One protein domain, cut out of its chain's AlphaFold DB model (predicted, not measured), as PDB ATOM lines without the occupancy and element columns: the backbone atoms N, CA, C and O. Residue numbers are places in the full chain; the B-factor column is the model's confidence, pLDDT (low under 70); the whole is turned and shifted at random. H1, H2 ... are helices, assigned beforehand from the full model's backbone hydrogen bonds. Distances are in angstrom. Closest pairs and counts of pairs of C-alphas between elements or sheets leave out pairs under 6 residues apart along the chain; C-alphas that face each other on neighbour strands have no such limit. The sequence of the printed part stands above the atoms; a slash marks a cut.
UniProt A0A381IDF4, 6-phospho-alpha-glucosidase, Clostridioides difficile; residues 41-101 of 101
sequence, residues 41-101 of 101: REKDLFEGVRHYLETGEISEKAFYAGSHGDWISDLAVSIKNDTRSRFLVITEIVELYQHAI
ATOM      1  N   ARG A  41      32.245  66.519 247.458       92.38
ATOM      2  CA  ARG A  41      32.929  67.339 246.453       92.38
ATOM      3  C   ARG A  41      34.204  68.001 246.967       92.38
ATOM      4  O   ARG A  41      35.182  68.059 246.230       92.38
ATOM      5  N   GLU A  42      34.192  68.537 248.184       94.81
ATOM      6  CA  GLU A  42      35.377  69.178 248.756       94.81
ATOM      7  C   GLU A  42      36.479  68.150 249.017       94.81
ATOM      8  O   GLU A  42      37.605  68.303 248.541       94.81
ATOM      9  N   LYS A  43      36.130  67.065 249.711       94.69
ATOM     10  CA  LYS A  43      37.045  65.965 249.999       94.69
ATOM     11  C   LYS A  43      37.619  65.346 248.721       94.69
ATOM     12  O   LYS A  43      38.838  65.227 248.613       94.69
ATOM     13  N   ASP A  44      36.766  65.016 247.752       93.19
ATOM     14  CA  ASP A  44      37.154  64.416 246.472       93.19
ATOM     15  C   ASP A  44      38.144  65.307 245.705       93.19
ATOM     16  O   ASP A  44      39.122  64.808 245.146       93.19
ATOM     17  N   LEU A  45      37.938  66.630 245.723       93.19
ATOM     18  CA  LEU A  45      38.853  67.579 245.094       93.19
ATOM     19  C   LEU A  45      40.218  67.597 245.794       93.19
ATOM     20  O   LEU A  45      41.246  67.477 245.131       93.19
ATOM     21  N   PHE A  46      40.252  67.735 247.122       95.00
ATOM     22  CA  PHE A  46      41.518  67.802 247.859       95.00
ATOM     23  C   PHE A  46      42.307  66.491 247.800       95.00
ATOM     24  O   PHE A  46      43.533  66.518 247.687       95.00
ATOM     25  N   GLU A  47      41.626  65.348 247.863       95.00
ATOM     26  CA  GLU A  47      42.256  64.038 247.683       95.00
ATOM     27  C   GLU A  47      42.789  63.867 246.259       95.00
ATOM     28  O   GLU A  47      43.927  63.433 246.092       95.00
ATOM     29  N   GLY A  48      42.028  64.279 245.242       94.69
ATOM     30  CA  GLY A  48      42.473  64.229 243.851       94.69
ATOM     31  C   GLY A  48      43.671  65.126 243.556       94.69
ATOM     32  O   GLY A  48      44.599  64.698 242.874       94.69
ATOM     33  N   VAL A  49      43.698  66.344 244.110       95.31
ATOM     34  CA  VAL A  49      44.861  67.242 244.009       95.31
ATOM     35  C   VAL A  49      46.083  66.610 244.668       95.31
ATOM     36  O   VAL A  49      47.160  66.617 244.079       95.31
ATOM     37  N   ARG A  50      45.931  66.035 245.868       96.00
ATOM     38  CA  ARG A  50      47.038  65.366 246.564       96.00
ATOM     39  C   ARG A  50      47.578  64.192 245.753       96.00
ATOM     40  O   ARG A  50      48.782  64.114 245.549       96.00
ATOM     41  N   HIS A  51      46.687  63.341 245.248       95.25
ATOM     42  CA  HIS A  51      47.055  62.214 244.400       95.25
ATOM     43  C   HIS A  51      47.848  62.677 243.174       95.25
ATOM     44  O   HIS A  51      48.947  62.186 242.946       95.25
ATOM     45  N   TYR A  52      47.354  63.688 242.453       95.56
ATOM     46  CA  TYR A  52      48.057  64.245 241.298       95.56
ATOM     47  C   TYR A  52      49.452  64.780 241.650       95.56
ATOM     48  O   TYR A  52      50.399  64.561 240.901       95.56
ATOM     49  N   LEU A  53      49.607  65.458 242.789       96.31
ATOM     50  CA  LEU A  53      50.913  65.964 243.223       96.31
ATOM     51  C   LEU A  53      51.903  64.841 243.569       96.31
ATOM     52  O   LEU A  53      53.108  65.033 243.422       96.31
ATOM     53  N   GLU A  54      51.411  63.691 244.028       96.94
ATOM     54  CA  GLU A  54      52.231  62.535 244.405       96.94
ATOM     55  C   GLU A  54      52.585  61.642 243.207       96.94
ATOM     56  O   GLU A  54      53.706  61.138 243.130       96.94
ATOM     57  N   THR A  55      51.647  61.434 242.279       96.50
ATOM     58  CA  THR A  55      51.773  60.440 241.197       96.50
ATOM     59  C   THR A  55      51.941  61.057 239.811       96.50
ATOM     60  O   THR A  55      52.439  60.398 238.903       96.50
ATOM     61  N   GLY A  56      51.531  62.315 239.630       95.38
ATOM     62  CA  GLY A  56      51.376  62.950 238.320       95.38
ATOM     63  C   GLY A  56      50.126  62.503 237.551       95.38
ATOM     64  O   GLY A  56      49.928  62.935 236.416       95.38
ATOM     65  N   GLU A  57      49.275  61.654 238.135       94.12
ATOM     66  CA  GLU A  57      48.083  61.107 237.483       94.12
ATOM     67  C   GLU A  57      46.828  61.919 237.824       94.12
ATOM     68  O   GLU A  57      46.601  62.329 238.963       94.12
ATOM     69  N   ILE A  58      45.984  62.160 236.819       88.81
ATOM     70  CA  ILE A  58      44.728  62.898 236.981       88.81
ATOM     71  C   ILE A  58      43.593  61.905 237.223       88.81
ATOM     72  O   ILE A  58      43.351  61.012 236.415       88.81
ATOM     73  N   SER A  59      42.846  62.108 238.307       81.81
ATOM     74  CA  SER A  59      41.613  61.366 238.569       81.81
ATOM     75  C   SER A  59      40.405  62.075 237.954       81.81
ATOM     76  O   SER A  59      40.101  63.215 238.315       81.81
ATOM     77  N   GLU A  60      39.657  61.379 237.092       81.31
ATOM     78  CA  GLU A  60      38.392  61.882 236.525       81.31
ATOM     79  C   GLU A  60      37.351  62.216 237.601       81.31
ATOM     80  O   GLU A  60      36.536  63.119 237.424       81.31
ATOM     81  N   LYS A  61      37.401  61.523 238.748       80.44
ATOM     82  CA  LYS A  61      36.500  61.768 239.879       80.44
ATOM     83  C   LYS A  61      36.685  63.173 240.459       80.44
ATOM     84  O   LYS A  61      35.711  63.811 240.844       80.44
ATOM     85  N   ALA A  62      37.930  63.641 240.535       80.44
ATOM     86  CA  ALA A  62      38.268  64.926 241.140       80.44
ATOM     87  C   ALA A  62      38.176  66.092 240.147       80.44
ATOM     88  O   ALA A  62      37.804  67.202 240.527       80.44
ATOM     89  N   PHE A  63      38.492  65.841 238.873       82.25
ATOM     90  CA  PHE A  63      38.587  66.869 237.836       82.25
ATOM     91  C   PHE A  63      37.510  66.700 236.764       82.25
ATOM     92  O   PHE A  63      37.795  66.521 235.581       82.25
ATOM     93  N   TYR A  64      36.247  66.783 237.184       79.38
ATOM     94  CA  TYR A  64      35.116  66.789 236.262       79.38
ATOM     95  C   TYR A  64      34.953  68.160 235.588       79.38
ATOM     96  O   TYR A  64      34.769  69.181 236.257       79.38
ATOM     97  N   ALA A  65      34.964  68.179 234.255       72.06
ATOM     98  CA  ALA A  65      34.646  69.367 233.471       72.06
ATOM     99  C   ALA A  65      33.129  69.624 233.501       72.06
ATOM    100  O   ALA A  65      32.361  69.053 232.729       72.06
ATOM    101  N   GLY A  66      32.689  70.457 234.444       75.06
ATOM    102  CA  GLY A  66      31.292  70.858 234.565       75.06
ATOM    103  C   GLY A  66      30.951  72.078 233.708       75.06
ATOM    104  O   GLY A  66      31.710  73.044 233.670       75.06
ATOM    105  N   SER A  67      29.738  72.094 233.152       82.19
ATOM    106  CA  SER A  67      29.205  73.182 232.310       82.19
ATOM    107  C   SER A  67      29.167  74.570 232.964       82.19
ATOM    108  O   SER A  67      28.976  75.577 232.289       82.19
ATOM    109  N   HIS A  68      29.346  74.651 234.284       85.56
ATOM    110  CA  HIS A  68      29.333  75.913 235.020       85.56
ATOM    111  C   HIS A  68      30.494  76.834 234.615       85.56
ATOM    112  O   HIS A  68      30.319  78.050 234.576       85.56
ATOM    113  N   GLY A  69      31.675  76.271 234.325       84.75
ATOM    114  CA  GLY A  69      32.841  77.050 233.891       84.75
ATOM    115  C   GLY A  69      32.718  77.563 232.454       84.75
ATOM    116  O   GLY A  69      33.229  78.641 232.135       84.75
ATOM    117  N   ASP A  70      31.991  76.827 231.611       90.25
ATOM    118  CA  ASP A  70      31.823  77.145 230.192       90.25
ATOM    119  C   ASP A  70      31.097  78.479 230.016       90.25
ATOM    120  O   ASP A  70      31.583  79.357 229.311       90.25
ATOM    121  N   TRP A  71      30.006  78.708 230.756       90.69
ATOM    122  CA  TRP A  71      29.207  79.934 230.621       90.69
ATOM    123  C   TRP A  71      29.976  81.210 230.978       90.69
ATOM    124  O   TRP A  71      29.719  82.268 230.401       90.69
ATOM    125  N   ILE A  72      30.928  81.126 231.914       94.06
ATOM    126  CA  ILE A  72      31.798  82.253 232.281       94.06
ATOM    127  C   ILE A  72      32.732  82.578 231.112       94.06
ATOM    128  O   ILE A  72      32.880  83.741 230.731       94.06
ATOM    129  N   SER A  73      33.341  81.542 230.535       94.50
ATOM    130  CA  SER A  73      34.247  81.676 229.394       94.50
ATOM    131  C   SER A  73      33.506  82.186 228.157       94.50
ATOM    132  O   SER A  73      33.976  83.116 227.504       94.50
ATOM    133  N   ASP A  74      32.311  81.660 227.887       95.19
ATOM    134  CA  ASP A  74      31.453  82.076 226.777       95.19
ATOM    135  C   ASP A  74      31.041  83.544 226.892       95.19
ATOM    136  O   ASP A  74      31.113  84.292 225.912       95.19
ATOM    137  N   LEU A  75      30.653  83.988 228.093       96.38
ATOM    138  CA  LEU A  75      30.326  85.389 228.345       96.38
ATOM    139  C   LEU A  75      31.544  86.292 228.109       96.38
ATOM    140  O   LEU A  75      31.432  87.314 227.430       96.38
ATOM    141  N   ALA A  76      32.722  85.902 228.608       97.06
ATOM    142  CA  ALA A  76      33.956  86.665 228.419       97.06
ATOM    143  C   ALA A  76      34.359  86.767 226.938       97.06
ATOM    144  O   ALA A  76      34.704  87.850 226.457       97.06
ATOM    145  N   VAL A  77      34.279  85.658 226.195       97.62
ATOM    146  CA  VAL A  77      34.531  85.617 224.747       97.62
ATOM    147  C   VAL A  77      33.530  86.493 223.999       97.62
ATOM    148  O   VAL A  77      33.925  87.220 223.085       97.62
ATOM    149  N   SER A  78      32.255  86.465 224.400       97.94
ATOM    150  CA  SER A  78      31.215  87.271 223.767       97.94
ATOM    151  C   SER A  78      31.459  88.768 223.926       97.94
ATOM    152  O   SER A  78      31.368  89.497 222.939       97.94
ATOM    153  N   ILE A  79      31.840  89.210 225.130       97.69
ATOM    154  CA  ILE A  79      32.180  90.612 225.405       97.69
ATOM    155  C   ILE A  79      33.426  91.025 224.616       97.69
ATOM    156  O   ILE A  79      33.417  92.054 223.945       97.69
ATOM    157  N   LYS A  80      34.498  90.222 224.668       98.38
ATOM    158  CA  LYS A  80      35.778  90.541 224.019       98.38
ATOM    159  C   LYS A  80      35.644  90.711 222.503       98.38
ATOM    160  O   LYS A  80      36.297  91.580 221.932       98.38
ATOM    161  N   ASN A  81      34.858  89.851 221.862       98.38
ATOM    162  CA  ASN A  81      34.790  89.765 220.404       98.38
ATOM    163  C   ASN A  81      33.514  90.390 219.812       98.38
ATOM    164  O   ASN A  81      33.274  90.212 218.622       98.38
ATOM    165  N   ASP A  82      32.691  91.063 220.626       97.50
ATOM    166  CA  ASP A  82      31.383  91.616 220.235       97.50
ATOM    167  C   ASP A  82      30.530  90.616 219.436       97.50
ATOM    168  O   ASP A  82      29.941  90.919 218.400       97.50
ATOM    169  N   THR A  83      30.466  89.366 219.904       97.94
ATOM    170  CA  THR A  83      29.737  88.312 219.174       97.94
ATOM    171  C   THR A  83      28.225  88.527 219.183       97.94
ATOM    172  O   THR A  83      27.500  87.853 218.454       97.94
ATOM    173  N   ARG A  84      27.737  89.434 220.043       96.12
ATOM    174  CA  ARG A  84      26.313  89.706 220.298       96.12
ATOM    175  C   ARG A  84      25.524  88.453 220.704       96.12
ATOM    176  O   ARG A  84      24.324  88.349 220.441       96.12
ATOM    177  N   SER A  85      26.199  87.498 221.349       97.44
ATOM    178  CA  SER A  85      25.575  86.296 221.908       97.44
ATOM    179  C   SER A  85      24.592  86.666 223.026       97.44
ATOM    180  O   SER A  85      24.754  87.671 223.720       97.44
ATOM    181  N   ARG A  86      23.540  85.859 223.201       96.50
ATOM    182  CA  ARG A  86      22.469  86.119 224.173       96.50
ATOM    183  C   ARG A  86      22.698  85.334 225.462       96.50
ATOM    184  O   ARG A  86      22.813  84.115 225.413       96.50
ATOM    185  N   PHE A  87      22.650  86.025 226.598       96.00
ATOM    186  CA  PHE A  87      22.794  85.441 227.933       96.00
ATOM    187  C   PHE A  87      21.685  85.929 228.868       96.00
ATOM    188  O   PHE A  87      21.135  87.015 228.677       96.00
ATOM    189  N   LEU A  88      21.375  85.135 229.894       95.12
ATOM    190  CA  LEU A  88      20.596  85.589 231.045       95.12
ATOM    191  C   LEU A  88      21.571  86.194 232.060       95.12
ATOM    192  O   LEU A  88      22.414  85.481 232.599       95.12
ATOM    193  N   VAL A  89      21.470  87.500 232.298       95.31
ATOM    194  CA  VAL A  89      22.339  88.245 233.222       95.31
ATOM    195  C   VAL A  89      21.504  89.073 234.192       95.31
ATOM    196  O   VAL A  89      20.360  89.423 233.902       95.31
ATOM    197  N   ILE A  90      22.080  89.388 235.349       96.38
ATOM    198  CA  ILE A  90      21.491  90.330 236.301       96.38
ATOM    199  C   ILE A  90      21.883  91.736 235.847       96.38
ATOM    200  O   ILE A  90      23.066  92.035 235.706       96.38
ATOM    201  N   THR A  91      20.891  92.586 235.611       94.88
ATOM    202  CA  THR A  91      21.066  93.981 235.196       94.88
ATOM    203  C   THR A  91      20.040  94.850 235.911       94.88
ATOM    204  O   THR A  91      19.074  94.344 236.486       94.88
ATOM    205  N   GLU A  92      20.245  96.160 235.882       94.75
ATOM    206  CA  GLU A  92      19.218  97.107 236.293       94.75
ATOM    207  C   GLU A  92      17.973  96.998 235.402       94.75
ATOM    208  O   GLU A  92      18.051  96.663 234.213       94.75
ATOM    209  N   ILE A  93      16.813  97.294 235.985       92.94
ATOM    210  CA  ILE A  93      15.585  97.465 235.217       92.94
ATOM    211  C   ILE A  93      15.670  98.836 234.555       92.94
ATOM    212  O   ILE A  93      15.543  99.860 235.223       92.94
ATOM    213  N   VAL A  94      15.862  98.851 233.242       82.88
ATOM    214  CA  VAL A  94      15.699 100.067 232.447       82.88
ATOM    215  C   VAL A  94      14.274 100.069 231.912       82.88
ATOM    216  O   VAL A  94      13.964  99.380 230.938       82.88
ATOM    217  N   GLU A  95      13.384 100.825 232.553       76.00
ATOM    218  CA  GLU A  95      12.126 101.201 231.913       76.00
ATOM    219  C   GLU A  95      12.470 102.114 230.739       76.00
ATOM    220  O   GLU A  95      12.790 103.292 230.898       76.00
ATOM    221  N   LEU A  96      12.434 101.558 229.529       62.56
ATOM    222  CA  LEU A  96      12.394 102.373 228.329       62.56
ATOM    223  C   LEU A  96      11.052 103.107 228.353       62.56
ATOM    224  O   LEU A  96      10.039 102.565 227.914       62.56
ATOM    225  N   TYR A  97      11.047 104.339 228.867       54.28
ATOM    226  CA  TYR A  97      10.021 105.314 228.527       54.28
ATOM    227  C   TYR A  97      10.062 105.461 227.007       54.28
ATOM    228  O   TYR A  97      10.855 106.219 226.449       54.28
ATOM    229  N   GLN A  98       9.233 104.684 226.315       51.41
ATOM    230  CA  GLN A  98       8.878 104.993 224.948       51.41
ATOM    231  C   GLN A  98       8.163 106.339 225.013       51.41
ATOM    232  O   GLN A  98       6.988 106.418 225.362       51.41
ATOM    233  N   HIS A  99       8.895 107.406 224.695       50.81
ATOM    234  CA  HIS A  99       8.310 108.601 224.114       50.81
ATOM    235  C   HIS A  99       7.569 108.163 222.845       50.81
ATOM    236  O   HIS A  99       8.133 108.122 221.754       50.81
ATOM    237  N   ALA A 100       6.316 107.753 223.021       43.72
ATOM    238  CA  ALA A 100       5.330 107.697 221.969       43.72
ATOM    239  C   ALA A 100       4.597 109.043 221.989       43.72
ATOM    240  O   ALA A 100       4.116 109.493 223.029       43.72
ATOM    241  N   ILE A 101       4.676 109.669 220.824       43.78
ATOM    242  CA  ILE A 101       4.191 110.977 220.383       43.78
ATOM    243  C   ILE A 101       2.728 111.216 220.767       43.78
ATOM    244  O   ILE A 101       1.932 110.258 220.648       43.78
TER     245      ILE A 101
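AT A GLANCE: This is residues 41 to 101 of the 101 residues of the protein "6-phospho-alpha-glucosidase" of Clostridioides difficile (UniProt A0A381IDF4). Two separate helices, H1 and H2, are strung along a thin, extended chain, with no common core between them. The link after H1 folds back beside it before it leads to H2; residues 82 to 89 fold back beside H2, and residues 90 to 101 stick out as a bare tail that makes much of the length. The printed part has 61 residues with two named helices, H1 then H2, and no named strand; its class is all helix, although under half of the residues, 30 of 61, are in named elements. The whole is extended, with a radius of gyration of the C-alphas of 20.8 A and spans of 72 by 25 by 13 A.

IN THESE COORDINATES: H1, residues 41 to 55, measures 20.7 A from C-alpha 41 at (32.929, 67.339, 246.453) to C-alpha 55 at (51.773, 60.440, 241.197). H2, residues 67 to 81, measures 21.2 A and ends with C-alpha 81 at (34.790, 89.765, 220.404).

HOW THE PARTS SIT: H1 and H2 are apart, with no C-alpha of the one within 8 A of the other. Every O i to N i+4 pair is within hydrogen-bond range in H1, and 9 of 11 are in H2. Residues 65 to 70, of which 67 to 70 belong to H2, stand free.

THE WHOLE: The C-alphas of Thr 55 and Ile 101, the two farthest apart, are 72.5 A apart. Without the stretches that stand free, residues 65 to 70 and 90 to 101, the body spans 44 by 19 by 12 A. The link from H1 to H2 is long, with 11 residues. The printed part has no cut. Mean pLDDT of the printed part is 87.8; residues 96 to 101 are under 70.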